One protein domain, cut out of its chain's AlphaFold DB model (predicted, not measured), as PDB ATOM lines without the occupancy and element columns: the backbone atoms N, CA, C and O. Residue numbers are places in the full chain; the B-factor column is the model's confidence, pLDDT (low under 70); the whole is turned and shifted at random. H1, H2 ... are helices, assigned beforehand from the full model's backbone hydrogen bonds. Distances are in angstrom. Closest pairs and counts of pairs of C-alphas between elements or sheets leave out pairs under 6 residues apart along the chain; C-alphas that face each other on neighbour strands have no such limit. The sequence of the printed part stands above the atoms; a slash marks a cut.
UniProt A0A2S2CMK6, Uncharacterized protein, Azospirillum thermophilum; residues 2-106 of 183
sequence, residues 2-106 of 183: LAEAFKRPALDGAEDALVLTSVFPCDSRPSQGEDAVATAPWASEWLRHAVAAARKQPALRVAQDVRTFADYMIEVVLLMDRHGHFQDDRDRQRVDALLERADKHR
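AT A GLANCE: This is residues 2 to 106 of the 183 residues of an uncharacterized protein of Azospirillum thermophilum (UniProt A0A2S2CMK6). Three helices, H2, H5 and H6, make a loose up-and-down bundle, each running against the one before it in the chain, with H2 in the middle of the domain and long H5 closely side by side with it. A small helical hairpin, H3 and H4, sits at one side, H4 nearer to H2, and the very short H1 lies near H2, H4 and H5. The printed part has 105 residues with six named helices, H1 to H6 in chain order, and no named strand, in the class all helix. The whole is compact, with a radius of gyration of the C-alphas of 13.6 A, and spans 39 by 26 by 23 A.

IN THESE COORDINATES: Start with the longest helix, H5, residues 59 to 82: find C-alpha 59 at (-36.838, 58.035, -30.740) and run 34.6 A to C-alpha 82 at (-11.342, 35.212, -25.782). H6, residues 89 to 105, covers 24.4 A and ends with C-alpha 105 at (-28.651, 43.392, -37.032). Look back in the chain for H2, residues 10 to 23, 19.9 A, and H4, residues 45 to 54, 14.2 A. H3 is residues 34 to 39, 9.1 A, and H1 is residues 2 to 5, 5.2 A.

HOW THE PARTS SIT: H2 is the hub, touching H4, H5 and H6. H2 and H5 touch with 20 pairs of C-alphas within 8 A, opposite ways at a shallow tilt of 28 degrees; the closest C-alphas, of Ala 17 and Ala 70, are 4.8 A apart. H6 touches H2, the same way at a shallow tilt of 29 degrees, with the C-alphas of Glu 15 and Leu 98 closest at 6.5 A. H5 and H6 form a hairpin and touch through residues 74 to 81 and 95 to 102 alone; their closest C-alphas, of Val 77 and Val 95, are 7.6 A apart, and their tilt of 37 degrees is only just steep. H2, with residues 16 to 20 alone, and H4 only just touch, with 3 pairs of C-alphas within 8 A, closest at Asp 16 and Leu 47, 6.3 A. H3 and H4 form a hairpin, its closest C-alphas being those of Ala 38 and Arg 48, 5.2 A apart. H1 is close to H2 but not clearly touching, its C-alpha of Ala 5 lying 5.9 A from that of Gly 13. H3 and H6 are apart. Every O i to N i+4 pair is within hydrogen-bond range in H2, H3, H4, H5 and H6; H1 is too short for such a pair.

THE WHOLE: The C-alphas farthest apart are those of Pro 58 and Asp 89, 40.2 A. The printed part has no cut and no long link. Look for pLDDT under 70 at residues 2 to 6, 26 to 33, 60 and 105 to 106; the mean of the printed part is 79.2.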
ATOM      1  N   LEU A   2     -27.285  52.410 -18.333       52.56
ATOM      2  CA  LEU A   2     -26.018  51.686 -18.542       52.56
ATOM      3  C   LEU A   2     -25.415  51.074 -17.265       52.56
ATOM      4  O   LEU A   2     -25.090  49.894 -17.248       52.56
ATOM      5  N   ALA A   3     -25.332  51.840 -16.174       55.59
ATOM      6  CA  ALA A   3     -24.702  51.383 -14.928       55.59
ATOM      7  C   ALA A   3     -25.374  50.150 -14.289       55.59
ATOM      8  O   ALA A   3     -24.694  49.335 -13.679       55.59
ATOM      9  N   GLU A   4     -26.693  49.991 -14.444       61.22
ATOM     10  CA  GLU A   4     -27.411  48.803 -13.954       61.22
ATOM     11  C   GLU A   4     -27.255  47.602 -14.896       61.22
ATOM     12  O   GLU A   4     -27.313  46.461 -14.453       61.22
ATOM     13  N   ALA A   5     -27.011  47.843 -16.188       57.81
ATOM     14  CA  ALA A   5     -26.783  46.775 -17.155       57.81
ATOM     15  C   ALA A   5     -25.449  46.057 -16.901       57.81
ATOM     16  O   ALA A   5     -25.377  44.836 -16.991       57.81
ATOM     17  N   PHE A   6     -24.419  46.806 -16.495       61.62
ATOM     18  CA  PHE A   6     -23.095  46.268 -16.162       61.62
ATOM     19  C   PHE A   6     -23.035  45.467 -14.861       61.62
ATOM     20  O   PHE A   6     -22.033  44.811 -14.597       61.62
ATOM     21  N   LYS A   7     -24.092  45.497 -14.044       71.38
ATOM     22  CA  LYS A   7     -24.195  44.649 -12.847       71.38
ATOM     23  C   LYS A   7     -24.670  43.233 -13.166       71.38
ATOM     24  O   LYS A   7     -24.711  42.389 -12.274       71.38
ATOM     25  N   ARG A   8     -25.082  42.982 -14.408       72.06
ATOM     26  CA  ARG A   8     -25.608  41.692 -14.849       72.06
ATOM     27  C   ARG A   8     -24.497  40.828 -15.435       72.06
ATOM     28  O   ARG A   8     -23.487  41.374 -15.882       72.06
ATOM     29  N   PRO A   9     -24.687  39.498 -15.487       85.06
ATOM     30  CA  PRO A   9     -23.824  38.646 -16.289       85.06
ATOM     31  C   PRO A   9     -23.733  39.199 -17.715       85.06
ATOM     32  O   PRO A   9     -24.751  39.546 -18.317       85.06
ATOM     33  N   ALA A  10     -22.511  39.328 -18.237       85.38
ATOM     34  CA  ALA A  10     -22.256  40.050 -19.484       85.38
ATOM     35  C   ALA A  10     -23.068  39.502 -20.665       85.38
ATOM     36  O   ALA A  10     -23.578  40.278 -21.472       85.38
ATOM     37  N   LEU A  11     -23.233  38.177 -20.719       89.12
ATOM     38  CA  LEU A  11     -23.993  37.488 -21.757       89.12
ATOM     39  C   LEU A  11     -25.486  37.851 -21.714       89.12
ATOM     40  O   LEU A  11     -26.033  38.271 -22.729       89.12
ATOM     41  N   ASP A  12     -26.113  37.822 -20.531       89.31
ATOM     42  CA  ASP A  12     -27.513  38.247 -20.350       89.31
ATOM     43  C   ASP A  12     -27.702  39.729 -20.717       89.31
ATOM     44  O   ASP A  12     -28.714  40.130 -21.292       89.31
ATOM     45  N   GLY A  13     -26.725  40.568 -20.359       87.50
ATOM     46  CA  GLY A  13     -26.748  41.993 -20.670       87.50
ATOM     47  C   GLY A  13     -26.629  42.275 -22.170       87.50
ATOM     48  O   GLY A  13     -27.307  43.171 -22.673       87.50
ATOM     49  N   ALA A  14     -25.806  41.511 -22.891       88.75
ATOM     50  CA  ALA A  14     -25.653  41.637 -24.338       88.75
ATOM     51  C   ALA A  14     -26.884  41.130 -25.107       88.75
ATOM     52  O   ALA A  14     -27.307  41.777 -26.067       88.75
ATOM     53  N   GLU A  15     -27.495  40.028 -24.665       90.94
ATOM     54  CA  GLU A  15     -28.748  39.513 -25.232       90.94
ATOM     55  C   GLU A  15     -29.876  40.549 -25.099       90.94
ATOM     56  O   GLU A  15     -30.529  40.895 -26.088       90.94
ATOM     57  N   ASP A  16     -30.049  41.128 -23.907       88.88
ATOM     58  CA  ASP A  16     -31.052  42.169 -23.675       88.88
ATOM     59  C   ASP A  16     -30.742  43.462 -24.447       88.88
ATOM     60  O   ASP A  16     -31.659  44.128 -24.938       88.88
ATOM     61  N   ALA A  17     -29.463  43.815 -24.621       87.38
ATOM     62  CA  ALA A  17     -29.067  44.953 -25.446       87.38
ATOM     63  C   ALA A  17     -29.423  44.741 -26.930       87.38
ATOM     64  O   ALA A  17     -29.941  45.657 -27.571       87.38
ATOM     65  N   LEU A  18     -29.230  43.533 -27.470       88.06
ATOM     66  CA  LEU A  18     -29.669  43.203 -28.830       88.06
ATOM     67  C   LEU A  18     -31.190  43.259 -28.977       88.06
ATOM     68  O   LEU A  18     -31.685  43.778 -29.980       88.06
ATOM     69  N   VAL A  19     -31.945  42.796 -27.977       89.31
ATOM     70  CA  VAL A  19     -33.407  42.950 -27.972       89.31
ATOM     71  C   VAL A  19     -33.787  44.427 -28.060       89.31
ATOM     72  O   VAL A  19     -34.623  44.784 -28.892       89.31
ATOM     73  N   LEU A  20     -33.133  45.306 -27.292       86.94
ATOM     74  CA  LEU A  20     -33.388  46.746 -27.370       86.94
ATOM     75  C   LEU A  20     -33.157  47.302 -28.782       86.94
ATOM     76  O   LEU A  20     -33.955  48.126 -29.220       86.94
ATOM     77  N   THR A  21     -32.147  46.838 -29.530       85.75
ATOM     78  CA  THR A  21     -31.928  47.306 -30.919       85.75
ATOM     79  C   THR A  21     -33.056  46.921 -31.877       85.75
ATOM     80  O   THR A  21     -33.287  47.611 -32.866       85.75
ATOM     81  N   SER A  22     -33.781  45.837 -31.583       84.56
ATOM     82  CA  SER A  22     -34.968  45.430 -32.348       84.56
ATOM     83  C   SER A  22     -36.212  46.220 -31.941       84.56
ATOM     84  O   SER A  22     -37.086  46.480 -32.766       84.56
ATOM     85  N   VAL A  23     -36.297  46.597 -30.662       85.75
ATOM     86  CA  VAL A  23     -37.389  47.410 -30.108       85.75
ATOM     87  C   VAL A  23     -37.250  48.878 -30.507       85.75
ATOM     88  O   VAL A  23     -38.257  49.529 -30.740       85.75
ATOM     89  N   PHE A  24     -36.030  49.395 -30.637       81.69
ATOM     90  CA  PHE A  24     -35.743  50.776 -31.030       81.69
ATOM     91  C   PHE A  24     -34.829  50.801 -32.265       81.69
ATOM     92  O   PHE A  24     -33.634  51.087 -32.142       81.69
ATOM     93  N   PRO A  25     -35.355  50.467 -33.459       78.12
ATOM     94  CA  PRO A  25     -34.562  50.467 -34.682       78.12
ATOM     95  C   PRO A  25     -34.156  51.892 -35.086       78.12
ATOM     96  O   PRO A  25     -34.916  52.844 -34.919       78.12
ATOM     97  N   CYS A  26     -32.957  52.037 -35.662       67.81
ATOM     98  CA  CYS A  26     -32.499  53.310 -36.238       67.81
ATOM     99  C   CYS A  26     -33.269  53.695 -37.507       67.81
ATOM    100  O   CYS A  26     -33.368  54.877 -37.836       67.81
ATOM    101  N   ASP A  27     -33.810  52.706 -38.215       64.56
ATOM    102  CA  ASP A  27     -34.609  52.920 -39.412       64.56
ATOM    103  C   ASP A  27     -36.021  53.292 -38.959       64.56
ATOM    104  O   ASP A  27     -36.624  52.547 -38.193       64.56
ATOM    105  N   SER A  28     -36.542  54.433 -39.421       52.03
ATOM    106  CA  SER A  28     -37.758  55.134 -38.959       52.03
ATOM    107  C   SER A  28     -39.093  54.364 -39.032       52.03
ATOM    108  O   SER A  28     -40.163  54.975 -39.073       52.03
ATOM    109  N   ARG A  29     -39.076  53.032 -39.102       55.44
ATOM    110  CA  ARG A  29     -40.262  52.187 -39.025       55.44
ATOM    111  C   ARG A  29     -40.718  52.085 -37.568       55.44
ATOM    112  O   ARG A  29     -39.901  51.787 -36.700       55.44
ATOM    113  N   PRO A  30     -42.016  52.284 -37.292       50.84
ATOM    114  CA  PRO A  30     -42.547  52.088 -35.953       50.84
ATOM    115  C   PRO A  30     -42.364  50.626 -35.541       50.84
ATOM    116  O   PRO A  30     -42.763  49.705 -36.257       50.84
ATOM    117  N   SER A  31     -41.742  50.412 -34.388       58.78
ATOM    118  CA  SER A  31     -41.529  49.094 -33.810       58.78
ATOM    119  C   SER A  31     -42.783  48.656 -33.048       58.78
ATOM    120  O   SER A  31     -43.172  49.235 -32.042       58.78
ATOM    121  N   GLN A  32     -43.420  47.569 -33.490       58.84
ATOM    122  CA  GLN A  32     -44.514  46.922 -32.743       58.84
ATOM    123  C   GLN A  32     -44.013  46.123 -31.514       58.84
ATOM    124  O   GLN A  32     -44.777  45.396 -30.887       58.84
ATOM    125  N   GLY A  33     -42.719  46.217 -31.179       65.81
ATOM    126  CA  GLY A  33     -42.053  45.358 -30.194       65.81
ATOM    127  C   GLY A  33     -42.040  45.878 -28.754       65.81
ATOM    128  O   GLY A  33     -41.749  45.104 -27.845       65.81
ATOM    129  N   GLU A  34     -42.349  47.155 -28.514       71.06
ATOM    130  CA  GLU A  34     -42.235  47.764 -27.177       71.06
ATOM    131  C   GLU A  34     -43.193  47.134 -26.153       71.06
ATOM    132  O   GLU A  34     -42.769  46.701 -25.078       71.06
ATOM    133  N   ASP A  35     -44.479  47.025 -26.499       74.06
ATOM    134  CA  ASP A  35     -45.501  46.459 -25.608       74.06
ATOM    135  C   ASP A  35     -45.362  44.929 -25.467       74.06
ATOM    136  O   ASP A  35     -45.705  44.353 -24.427       74.06
ATOM    137  N   ALA A  36     -44.773  44.271 -26.472       79.62
ATOM    138  CA  ALA A  36     -44.436  42.851 -26.419       79.62
ATOM    139  C   ALA A  36     -43.344  42.561 -25.375       79.62
ATOM    140  O   ALA A  36     -43.453  41.593 -24.628       79.62
ATOM    141  N   VAL A  37     -42.317  43.412 -25.264       81.12
ATOM    142  CA  VAL A  37     -41.253  43.246 -24.256       81.12
ATOM    143  C   VAL A  37     -41.741  43.599 -22.851       81.12
ATOM    144  O   VAL A  37     -41.375  42.927 -21.887       81.12
ATOM    145  N   ALA A  38     -42.610  44.603 -22.718       78.88
ATOM    146  CA  ALA A  38     -43.172  44.999 -21.425       78.88
ATOM    147  C   ALA A  38     -43.974  43.872 -20.743       78.88
ATOM    148  O   ALA A  38     -43.979  43.777 -19.515       78.88
ATOM    149  N   THR A  39     -44.622  43.013 -21.531       78.94
ATOM    150  CA  THR A  39     -45.495  41.929 -21.044       78.94
ATOM    151  C   THR A  39     -44.865  40.540 -21.147       78.94
ATOM    152  O   THR A  39     -45.394  39.575 -20.594       78.94
ATOM    153  N   ALA A  40     -43.711  40.421 -21.807       80.38
ATOM    154  CA  ALA A  40     -43.037  39.152 -22.012       80.38
ATOM    155  C   ALA A  40     -42.547  38.528 -20.688       80.38
ATOM    156  O   ALA A  40     -41.780  39.162 -19.951       80.38
ATOM    157  N   PRO A  41     -42.881  37.253 -20.404       82.19
ATOM    158  CA  PRO A  41     -42.404  36.557 -19.208       82.19
ATOM    159  C   PRO A  41     -40.891  36.297 -19.238       82.19
ATOM    160  O   PRO A  41     -40.277  36.188 -18.183       82.19
ATOM    161  N   TRP A  42     -40.287  36.248 -20.430       81.31
ATOM    162  CA  TRP A  42     -38.842  36.086 -20.620       81.31
ATOM    163  C   TRP A  42     -38.054  37.393 -20.449       81.31
ATOM    164  O   TRP A  42     -36.842  37.345 -20.256       81.31
ATOM    165  N   ALA A  43     -38.712  38.555 -20.528       83.19
ATOM    166  CA  ALA A  43     -38.027  39.836 -20.424       83.19
ATOM    167  C   ALA A  43     -37.588  40.087 -18.980       83.19
ATOM    168  O   ALA A  43     -38.400  40.038 -18.051       83.19
ATOM    169  N   SER A  44     -36.306  40.392 -18.794       82.62
ATOM    170  CA  SER A  44     -35.777  40.750 -17.483       82.62
ATOM    171  C   SER A  44     -36.429  42.032 -16.948       82.62
ATOM    172  O   SER A  44     -36.872  42.900 -17.705       82.62
ATOM    173  N   GLU A  45     -36.460  42.191 -15.623       85.25
ATOM    174  CA  GLU A  45     -36.960  43.419 -14.992       85.25
ATOM    175  C   GLU A  45     -36.181  44.656 -15.467       85.25
ATOM    176  O   GLU A  45     -36.767  45.704 -15.747       85.25
ATOM    177  N   TRP A  46     -34.865  44.510 -15.645       86.31
ATOM    178  CA  TRP A  46     -34.025  45.561 -16.209       86.31
ATOM    179  C   TRP A  46     -34.456  45.933 -17.632       86.31
ATOM    180  O   TRP A  46     -34.610  47.118 -17.920       86.31
ATOM    181  N   LEU A  47     -34.692  44.947 -18.505       85.38
ATOM    182  CA  LEU A  47     -35.097  45.184 -19.891       85.38
ATOM    183  C   LEU A  47     -36.448  45.909 -19.956       85.38
ATOM    184  O   LEU A  47     -36.585  46.889 -20.687       85.38
ATOM    185  N   ARG A  48     -37.423  45.497 -19.133       85.94
ATOM    186  CA  ARG A  48     -38.726  46.180 -19.028       85.94
ATOM    187  C   ARG A  48     -38.567  47.636 -18.581       85.94
ATOM    188  O   ARG A  48     -39.155  48.532 -19.187       85.94
ATOM    189  N   HIS A  49     -37.738  47.895 -17.566       86.56
ATOM    190  CA  HIS A  49     -37.440  49.257 -17.118       86.56
ATOM    191  C   HIS A  49     -36.698  50.085 -18.176       86.56
ATOM    192  O   HIS A  49     -37.002  51.267 -18.343       86.56
ATOM    193  N   ALA A  50     -35.756  49.487 -18.910       84.94
ATOM    194  CA  ALA A  50     -35.022  50.150 -19.984       84.94
ATOM    195  C   ALA A  50     -35.963  50.583 -21.118       84.94
ATOM    196  O   ALA A  50     -35.924  51.747 -21.516       84.94
ATOM    197  N   VAL A  51     -36.874  49.704 -21.557       86.44
ATOM    198  CA  VAL A  51     -37.918  50.032 -22.546       86.44
ATOM    199  C   VAL A  51     -38.821  51.157 -22.033       86.44
ATOM    200  O   VAL A  51     -39.021  52.154 -22.724       86.44
ATOM    201  N   ALA A  52     -39.318  51.066 -20.795       85.94
ATOM    202  CA  ALA A  52     -40.183  52.095 -20.213       85.94
ATOM    203  C   ALA A  52     -39.493  53.469 -20.083       85.94
ATOM    204  O   ALA A  52     -40.137  54.510 -20.242       85.94
ATOM    205  N   ALA A  53     -38.189  53.493 -19.794       83.69
ATOM    206  CA  ALA A  53     -37.398  54.720 -19.728       83.69
ATOM    207  C   ALA A  53     -37.097  55.296 -21.122       83.69
ATOM    208  O   ALA A  53     -37.142  56.514 -21.303       83.69
ATOM    209  N   ALA A  54     -36.812  54.434 -22.098       82.69
ATOM    210  CA  ALA A  54     -36.549  54.805 -23.484       82.69
ATOM    211  C   ALA A  54     -37.777  55.442 -24.158       82.69
ATOM    212  O   ALA A  54     -37.639  56.459 -24.831       82.69
ATOM    213  N   ARG A  55     -38.994  54.957 -23.862       81.62
ATOM    214  CA  ARG A  55     -40.269  55.537 -24.345       81.62
ATOM    215  C   ARG A  55     -40.471  57.016 -24.013       81.62
ATOM    216  O   ARG A  55     -41.254  57.696 -24.668       81.62
ATOM    217  N   LYS A  56     -39.801  57.526 -22.977       82.75
ATOM    218  CA  LYS A  56     -39.917  58.926 -22.533       82.75
ATOM    219  C   LYS A  56     -38.953  59.866 -23.263       82.75
ATOM    220  O   LYS A  56     -38.915  61.052 -22.944       82.75
ATOM    221  N   GLN A  57     -38.139  59.351 -24.182       77.06
ATOM    222  CA  GLN A  57     -37.068  60.084 -24.848       77.06
ATOM    223  C   GLN A  57     -37.295  60.168 -26.369       77.06
ATOM    224  O   GLN A  57     -38.078  59.396 -26.921       77.06
ATOM    225  N   PRO A  58     -36.615  61.090 -27.077       74.62
ATOM    226  CA  PRO A  58     -36.716  61.189 -28.531       74.62
ATOM    227  C   PRO A  58     -36.232  59.910 -29.233       74.62
ATOM    228  O   PRO A  58     -35.093  59.490 -29.029       74.62
ATOM    229  N   ALA A  59     -37.066  59.341 -30.109       71.94
ATOM    230  CA  ALA A  59     -36.838  58.035 -30.740       71.94
ATOM    231  C   ALA A  59     -35.478  57.908 -31.452       71.94
ATOM    232  O   ALA A  59     -34.778  56.917 -31.266       71.94
ATOM    233  N   LEU A  60     -35.059  58.934 -32.204       67.50
ATOM    234  CA  LEU A  60     -33.778  58.916 -32.923       67.50
ATOM    235  C   LEU A  60     -32.574  58.830 -31.971       67.50
ATOM    236  O   LEU A  60     -31.626  58.095 -32.233       67.50
ATOM    237  N   ARG A  61     -32.626  59.561 -30.850       72.44
ATOM    238  CA  ARG A  61     -31.567  59.544 -29.833       72.44
ATOM    239  C   ARG A  61     -31.510  58.188 -29.136       72.44
ATOM    240  O   ARG A  61     -30.435  57.627 -28.981       72.44
ATOM    241  N   VAL A  62     -32.671  57.651 -28.767       76.56
ATOM    242  CA  VAL A  62     -32.782  56.326 -28.145       76.56
ATOM    243  C   VAL A  62     -32.201  55.251 -29.053       76.56
ATOM    244  O   VAL A  62     -31.408  54.444 -28.583       76.56
ATOM    245  N   ALA A  63     -32.549  55.255 -30.341       76.31
ATOM    246  CA  ALA A  63     -32.045  54.268 -31.289       76.31
ATOM    247  C   ALA A  63     -30.509  54.307 -31.397       76.31
ATOM    248  O   ALA A  63     -29.859  53.264 -31.348       76.31
ATOM    249  N   GLN A  64     -29.911  55.505 -31.456       72.19
ATOM    250  CA  GLN A  64     -28.452  55.680 -31.474       72.19
ATOM    251  C   GLN A  64     -27.781  55.218 -30.170       72.19
ATOM    252  O   GLN A  64     -26.779  54.497 -30.210       72.19
ATOM    253  N   ASP A  65     -28.339  55.598 -29.018       74.38
ATOM    254  CA  ASP A  65     -27.805  55.245 -27.699       74.38
ATOM    255  C   ASP A  65     -27.887  53.727 -27.459       74.38
ATOM    256  O   ASP A  65     -26.918  53.104 -27.022       74.38
ATOM    257  N   VAL A  66     -29.020  53.109 -27.805       80.38
ATOM    258  CA  VAL A  66     -29.245  51.658 -27.723       80.38
ATOM    259  C   VAL A  66     -28.302  50.901 -28.650       80.38
ATOM    260  O   VAL A  66     -27.749  49.874 -28.256       80.38
ATOM    261  N   ARG A  67     -28.077  51.414 -29.864       81.25
ATOM    262  CA  ARG A  67     -27.151  50.801 -30.816       81.25
ATOM    263  C   ARG A  67     -25.726  50.782 -30.282       81.25
ATOM    264  O   ARG A  67     -25.104  49.726 -30.230       81.25
ATOM    265  N   THR A  68     -25.258  51.939 -29.824       75.81
ATOM    266  CA  THR A  68     -23.924  52.100 -29.232       75.81
ATOM    267  C   THR A  68     -23.756  51.198 -28.011       75.81
ATOM    268  O   THR A  68     -22.721  50.559 -27.834       75.81
ATOM    269  N   PHE A  69     -24.793  51.104 -27.178       78.88
ATOM    270  CA  PHE A  69     -24.790  50.232 -26.014       78.88
ATOM    271  C   PHE A  69     -24.697  48.745 -26.384       78.88
ATOM    272  O   PHE A  69     -23.895  48.023 -25.793       78.88
ATOM    273  N   ALA A  70     -25.471  48.284 -27.368       83.94
ATOM    274  CA  ALA A  70     -25.415  46.898 -27.824       83.94
ATOM    275  C   ALA A  70     -24.038  46.542 -28.399       83.94
ATOM    276  O   ALA A  70     -23.474  45.514 -28.026       83.94
ATOM    277  N   ASP A  71     -23.457  47.421 -29.222       81.00
ATOM    278  CA  ASP A  71     -22.110  47.227 -29.771       81.00
ATOM    279  C   ASP A  71     -21.045  47.121 -28.662       81.00
ATOM    280  O   ASP A  71     -20.130  46.297 -28.764       81.00
ATOM    281  N   TYR A  72     -21.188  47.899 -27.581       78.94
ATOM    282  CA  TYR A  72     -20.314  47.818 -26.408       78.94
ATOM    283  C   TYR A  72     -20.459  46.482 -25.671       78.94
ATOM    284  O   TYR A  72     -19.461  45.822 -25.387       78.94
ATOM    285  N   MET A  73     -21.689  46.051 -25.382       81.81
ATOM    286  CA  MET A  73     -21.933  44.795 -24.664       81.81
ATOM    287  C   MET A  73     -21.444  43.571 -25.446       81.81
ATOM    288  O   MET A  73     -20.901  42.644 -24.850       81.81
ATOM    289  N   ILE A  74     -21.573  43.588 -26.774       84.88
ATOM    290  CA  ILE A  74     -21.036  42.534 -27.642       84.88
ATOM    291  C   ILE A  74     -19.506  42.482 -27.562       84.88
ATOM    292  O   ILE A  74     -18.950  41.391 -27.461       84.88
ATOM    293  N   GLU A  75     -18.804  43.622 -27.562       78.44
ATOM    294  CA  GLU A  75     -17.341  43.611 -27.381       78.44
ATOM    295  C   GLU A  75     -16.929  43.103 -25.996       78.44
ATOM    296  O   GLU A  75     -15.934  42.389 -25.895       78.44
ATOM    297  N   VAL A  76     -17.695  43.406 -24.941       80.12
ATOM    298  CA  VAL A  76     -17.444  42.835 -23.607       80.12
ATOM    299  C   VAL A  76     -17.550  41.310 -23.648       80.12
ATOM    300  O   VAL A  76     -16.648  40.631 -23.160       80.12
ATOM    301  N   VAL A  77     -18.600  40.761 -24.269       83.81
ATOM    302  CA  VAL A  77     -18.768  39.305 -24.420       83.81
ATOM    303  C   VAL A  77     -17.632  38.702 -25.244       83.81
ATOM    304  O   VAL A  77     -17.036  37.724 -24.809       83.81
ATOM    305  N   LEU A  78     -17.255  39.304 -26.374       82.56
ATOM    306  CA  LEU A  78     -16.135  38.829 -27.199       82.56
ATOM    307  C   LEU A  78     -14.798  38.832 -26.448       82.56
ATOM    308  O   LEU A  78     -13.986  37.920 -26.608       82.56
ATOM    309  N   LEU A  79     -14.550  39.858 -25.631       78.19
ATOM    310  CA  LEU A  79     -13.350  39.928 -24.805       78.19
ATOM    311  C   LEU A  79     -13.355  38.815 -23.750       78.19
ATOM    312  O   LEU A  79     -12.351  38.129 -23.575       78.19
ATOM    313  N   MET A  80     -14.486  38.615 -23.074       80.62
ATOM    314  CA  MET A  80     -14.645  37.562 -22.072       80.62
ATOM    315  C   MET A  80     -14.518  36.158 -22.679       80.62
ATOM    316  O   MET A  80     -13.848  35.301 -22.104       80.62
ATOM    317  N   ASP A  81     -15.087  35.936 -23.860       81.31
ATOM    318  CA  ASP A  81     -14.975  34.677 -24.597       81.31
ATOM    319  C   ASP A  81     -13.517  34.357 -24.952       81.31
ATOM    320  O   ASP A  81     -13.008  33.289 -24.613       81.31
ATOM    321  N   ARG A  82     -12.780  35.342 -25.487       81.19
ATOM    322  CA  ARG A  82     -11.342  35.212 -25.782       81.19
ATOM    323  C   ARG A  82     -10.508  34.840 -24.554       81.19
ATOM    324  O   ARG A  82      -9.484  34.171 -24.689       81.19
ATOM    325  N   HIS A  83     -10.915  35.292 -23.372       81.50
ATOM    326  CA  HIS A  83     -10.247  34.978 -22.109       81.50
ATOM    327  C   HIS A  83     -10.783  33.705 -21.434       81.50
ATOM    328  O   HIS A  83     -10.361  33.376 -20.327       81.50
ATOM    329  N   GLY A  84     -11.659  32.954 -22.107       80.56
ATOM    330  CA  GLY A  84     -12.134  31.654 -21.654       80.56
ATOM    331  C   GLY A  84     -13.135  31.735 -20.507       80.56
ATOM    332  O   GLY A  84     -13.174  30.823 -19.683       80.56
ATOM    333  N   HIS A  85     -13.925  32.810 -20.425       80.75
ATOM    334  CA  HIS A  85     -14.958  32.962 -19.395       80.75
ATOM    335  C   HIS A  85     -16.251  32.179 -19.692       80.75
ATOM    336  O   HIS A  85     -17.039  31.977 -18.773       80.75
ATOM    337  N   PHE A  86     -16.458  31.709 -20.928       88.06
ATOM    338  CA  PHE A  86     -17.632  30.926 -21.340       88.06
ATOM    339  C   PHE A  86     -17.233  29.487 -21.685       88.06
ATOM    340  O   PHE A  86     -17.115  29.094 -22.844       88.06
ATOM    341  N   GLN A  87     -16.955  28.685 -20.656       81.88
ATOM    342  CA  GLN A  87     -16.478  27.311 -20.853       81.88
ATOM    343  C   GLN A  87     -17.606  26.287 -20.946       81.88
ATOM    344  O   GLN A  87     -17.382  25.216 -21.506       81.88
ATOM    345  N   ASP A  88     -18.798  26.610 -20.453       92.19
ATOM    346  CA  ASP A  88     -19.955  25.725 -20.510       92.19
ATOM    347  C   ASP A  88     -20.532  25.669 -21.930       92.19
ATOM    348  O   ASP A  88     -20.710  26.702 -22.578       92.19
ATOM    349  N   ASP A  89     -20.887  24.473 -22.413       90.94
ATOM    350  CA  ASP A  89     -21.417  24.283 -23.776       90.94
ATOM    351  C   ASP A  89     -22.661  25.139 -24.047       90.94
ATOM    352  O   ASP A  89     -22.863  25.637 -25.155       90.94
ATOM    353  N   ARG A  90     -23.482  25.356 -23.013       92.56
ATOM    354  CA  ARG A  90     -24.654  26.232 -23.085       92.56
ATOM    355  C   ARG A  90     -24.266  27.688 -23.327       92.56
ATOM    356  O   ARG A  90     -24.926  28.359 -24.114       92.56
ATOM    357  N   ASP A  91     -23.233  28.180 -22.653       90.81
ATOM    358  CA  ASP A  91     -22.801  29.566 -22.809       90.81
ATOM    359  C   ASP A  91     -22.108  29.775 -24.153       90.81
ATOM    360  O   ASP A  91     -22.387  30.770 -24.811       90.81
ATOM    361  N   ARG A  92     -21.327  28.801 -24.636       89.94
ATOM    362  CA  ARG A  92     -20.756  28.848 -25.994       89.94
ATOM    363  C   ARG A  92     -21.840  28.942 -27.068       89.94
ATOM    364  O   ARG A  92     -21.791  29.832 -27.908       89.94
ATOM    365  N   GLN A  93     -22.879  28.105 -26.982       93.44
ATOM    366  CA  GLN A  93     -24.020  28.170 -27.909       93.44
ATOM    367  C   GLN A  93     -24.735  29.526 -27.866       93.44
ATOM    368  O   GLN A  93     -25.184  30.033 -28.895       93.44
ATOM    369  N   ARG A  94     -24.858  30.121 -26.677       93.81
ATOM    370  CA  ARG A  94     -25.451  31.452 -26.513       93.81
ATOM    371  C   ARG A  94     -24.568  32.548 -27.096       93.81
ATOM    372  O   ARG A  94     -25.107  33.451 -27.726       93.81
ATOM    373  N   VAL A  95     -23.247  32.465 -26.935       90.06
ATOM    374  CA  VAL A  95     -22.288  33.383 -27.569       90.06
ATOM    375  C   VAL A  95     -22.396  33.286 -29.091       90.06
ATOM    376  O   VAL A  95     -22.576  34.313 -29.741       90.06
ATOM    377  N   ASP A  96     -22.397  32.081 -29.660       88.38
ATOM    378  CA  ASP A  96     -22.546  31.884 -31.107       88.38
ATOM    379  C   ASP A  96     -23.862  32.485 -31.626       88.38
ATOM    380  O   ASP A  96     -23.871  33.264 -32.583       88.38
ATOM    381  N   ALA A  97     -24.979  32.195 -30.949       90.44
ATOM    382  CA  ALA A  97     -26.288  32.738 -31.304       90.44
ATOM    383  C   ALA A  97     -26.352  34.269 -31.154       90.44
ATOM    384  O   ALA A  97     -26.988  34.950 -31.966       90.44
ATOM    385  N   LEU A  98     -25.701  34.826 -30.126       90.69
ATOM    386  CA  LEU A  98     -25.586  36.266 -29.911       90.69
ATOM    387  C   LEU A  98     -24.844  36.922 -31.078       90.69
ATOM    388  O   LEU A  98     -25.321  37.926 -31.605       90.69
ATOM    389  N   LEU A  99     -23.710  36.356 -31.498       85.69
ATOM    390  CA  LEU A  99     -22.900  36.884 -32.595       85.69
ATOM    391  C   LEU A  99     -23.622  36.779 -33.938       85.69
ATOM    392  O   LEU A  99     -23.674  37.763 -34.674       85.69
ATOM    393  N   GLU A 100     -24.274  35.650 -34.217       84.94
ATOM    394  CA  GLU A 100     -25.088  35.485 -35.425       84.94
ATOM    395  C   GLU A 100     -26.208  36.537 -35.489       84.94
ATOM    396  O   GLU A 100     -26.480  37.140 -36.533       84.94
ATOM    397  N   ARG A 101     -26.868  36.794 -34.355       83.06
ATOM    398  CA  ARG A 101     -27.936  37.791 -34.259       83.06
ATOM    399  C   ARG A 101     -27.390  39.213 -34.371       83.06
ATOM    400  O   ARG A 101     -27.992  40.038 -35.057       83.06
ATOM    401  N   ALA A 102     -26.247  39.492 -33.751       81.69
ATOM    402  CA  ALA A 102     -25.554  40.767 -33.873       81.69
ATOM    403  C   ALA A 102     -25.180  41.066 -35.326       81.69
ATOM    404  O   ALA A 102     -25.437  42.175 -35.786       81.69
ATOM    405  N   ASP A 103     -24.662  40.085 -36.065       73.06
ATOM    406  CA  ASP A 103     -24.313  40.240 -37.479       73.06
ATOM    407  C   ASP A 103     -25.549  40.450 -38.362       73.06
ATOM    408  O   ASP A 103     -25.524  41.306 -39.242       73.06
ATOM    409  N   LYS A 104     -26.672  39.776 -38.079       70.75
ATOM    410  CA  LYS A 104     -27.959  40.026 -38.762       70.75
ATOM    411  C   LYS A 104     -28.487  41.447 -38.542       70.75
ATOM    412  O   LYS A 104     -29.104  42.020 -39.438       70.75
ATOM    413  N   HIS A 105     -28.267  42.015 -37.355       61.19
ATOM    414  CA  HIS A 105     -28.651  43.392 -37.032       61.19
ATOM    415  C   HIS A 105     -27.577  44.415 -37.408       61.19
ATOM    416  O   HIS A 105     -27.846  45.622 -37.425       61.19
ATOM    417  N   ARG A 106     -26.357  43.976 -37.716       56.03
ATOM    418  CA  ARG A 106     -25.311  44.802 -38.299       56.03
ATOM    419  C   ARG A 106     -25.687  45.042 -39.753       56.03
ATOM    420  O   ARG A 106     -25.472  44.198 -40.612       56.03
TER     421      ARG A 106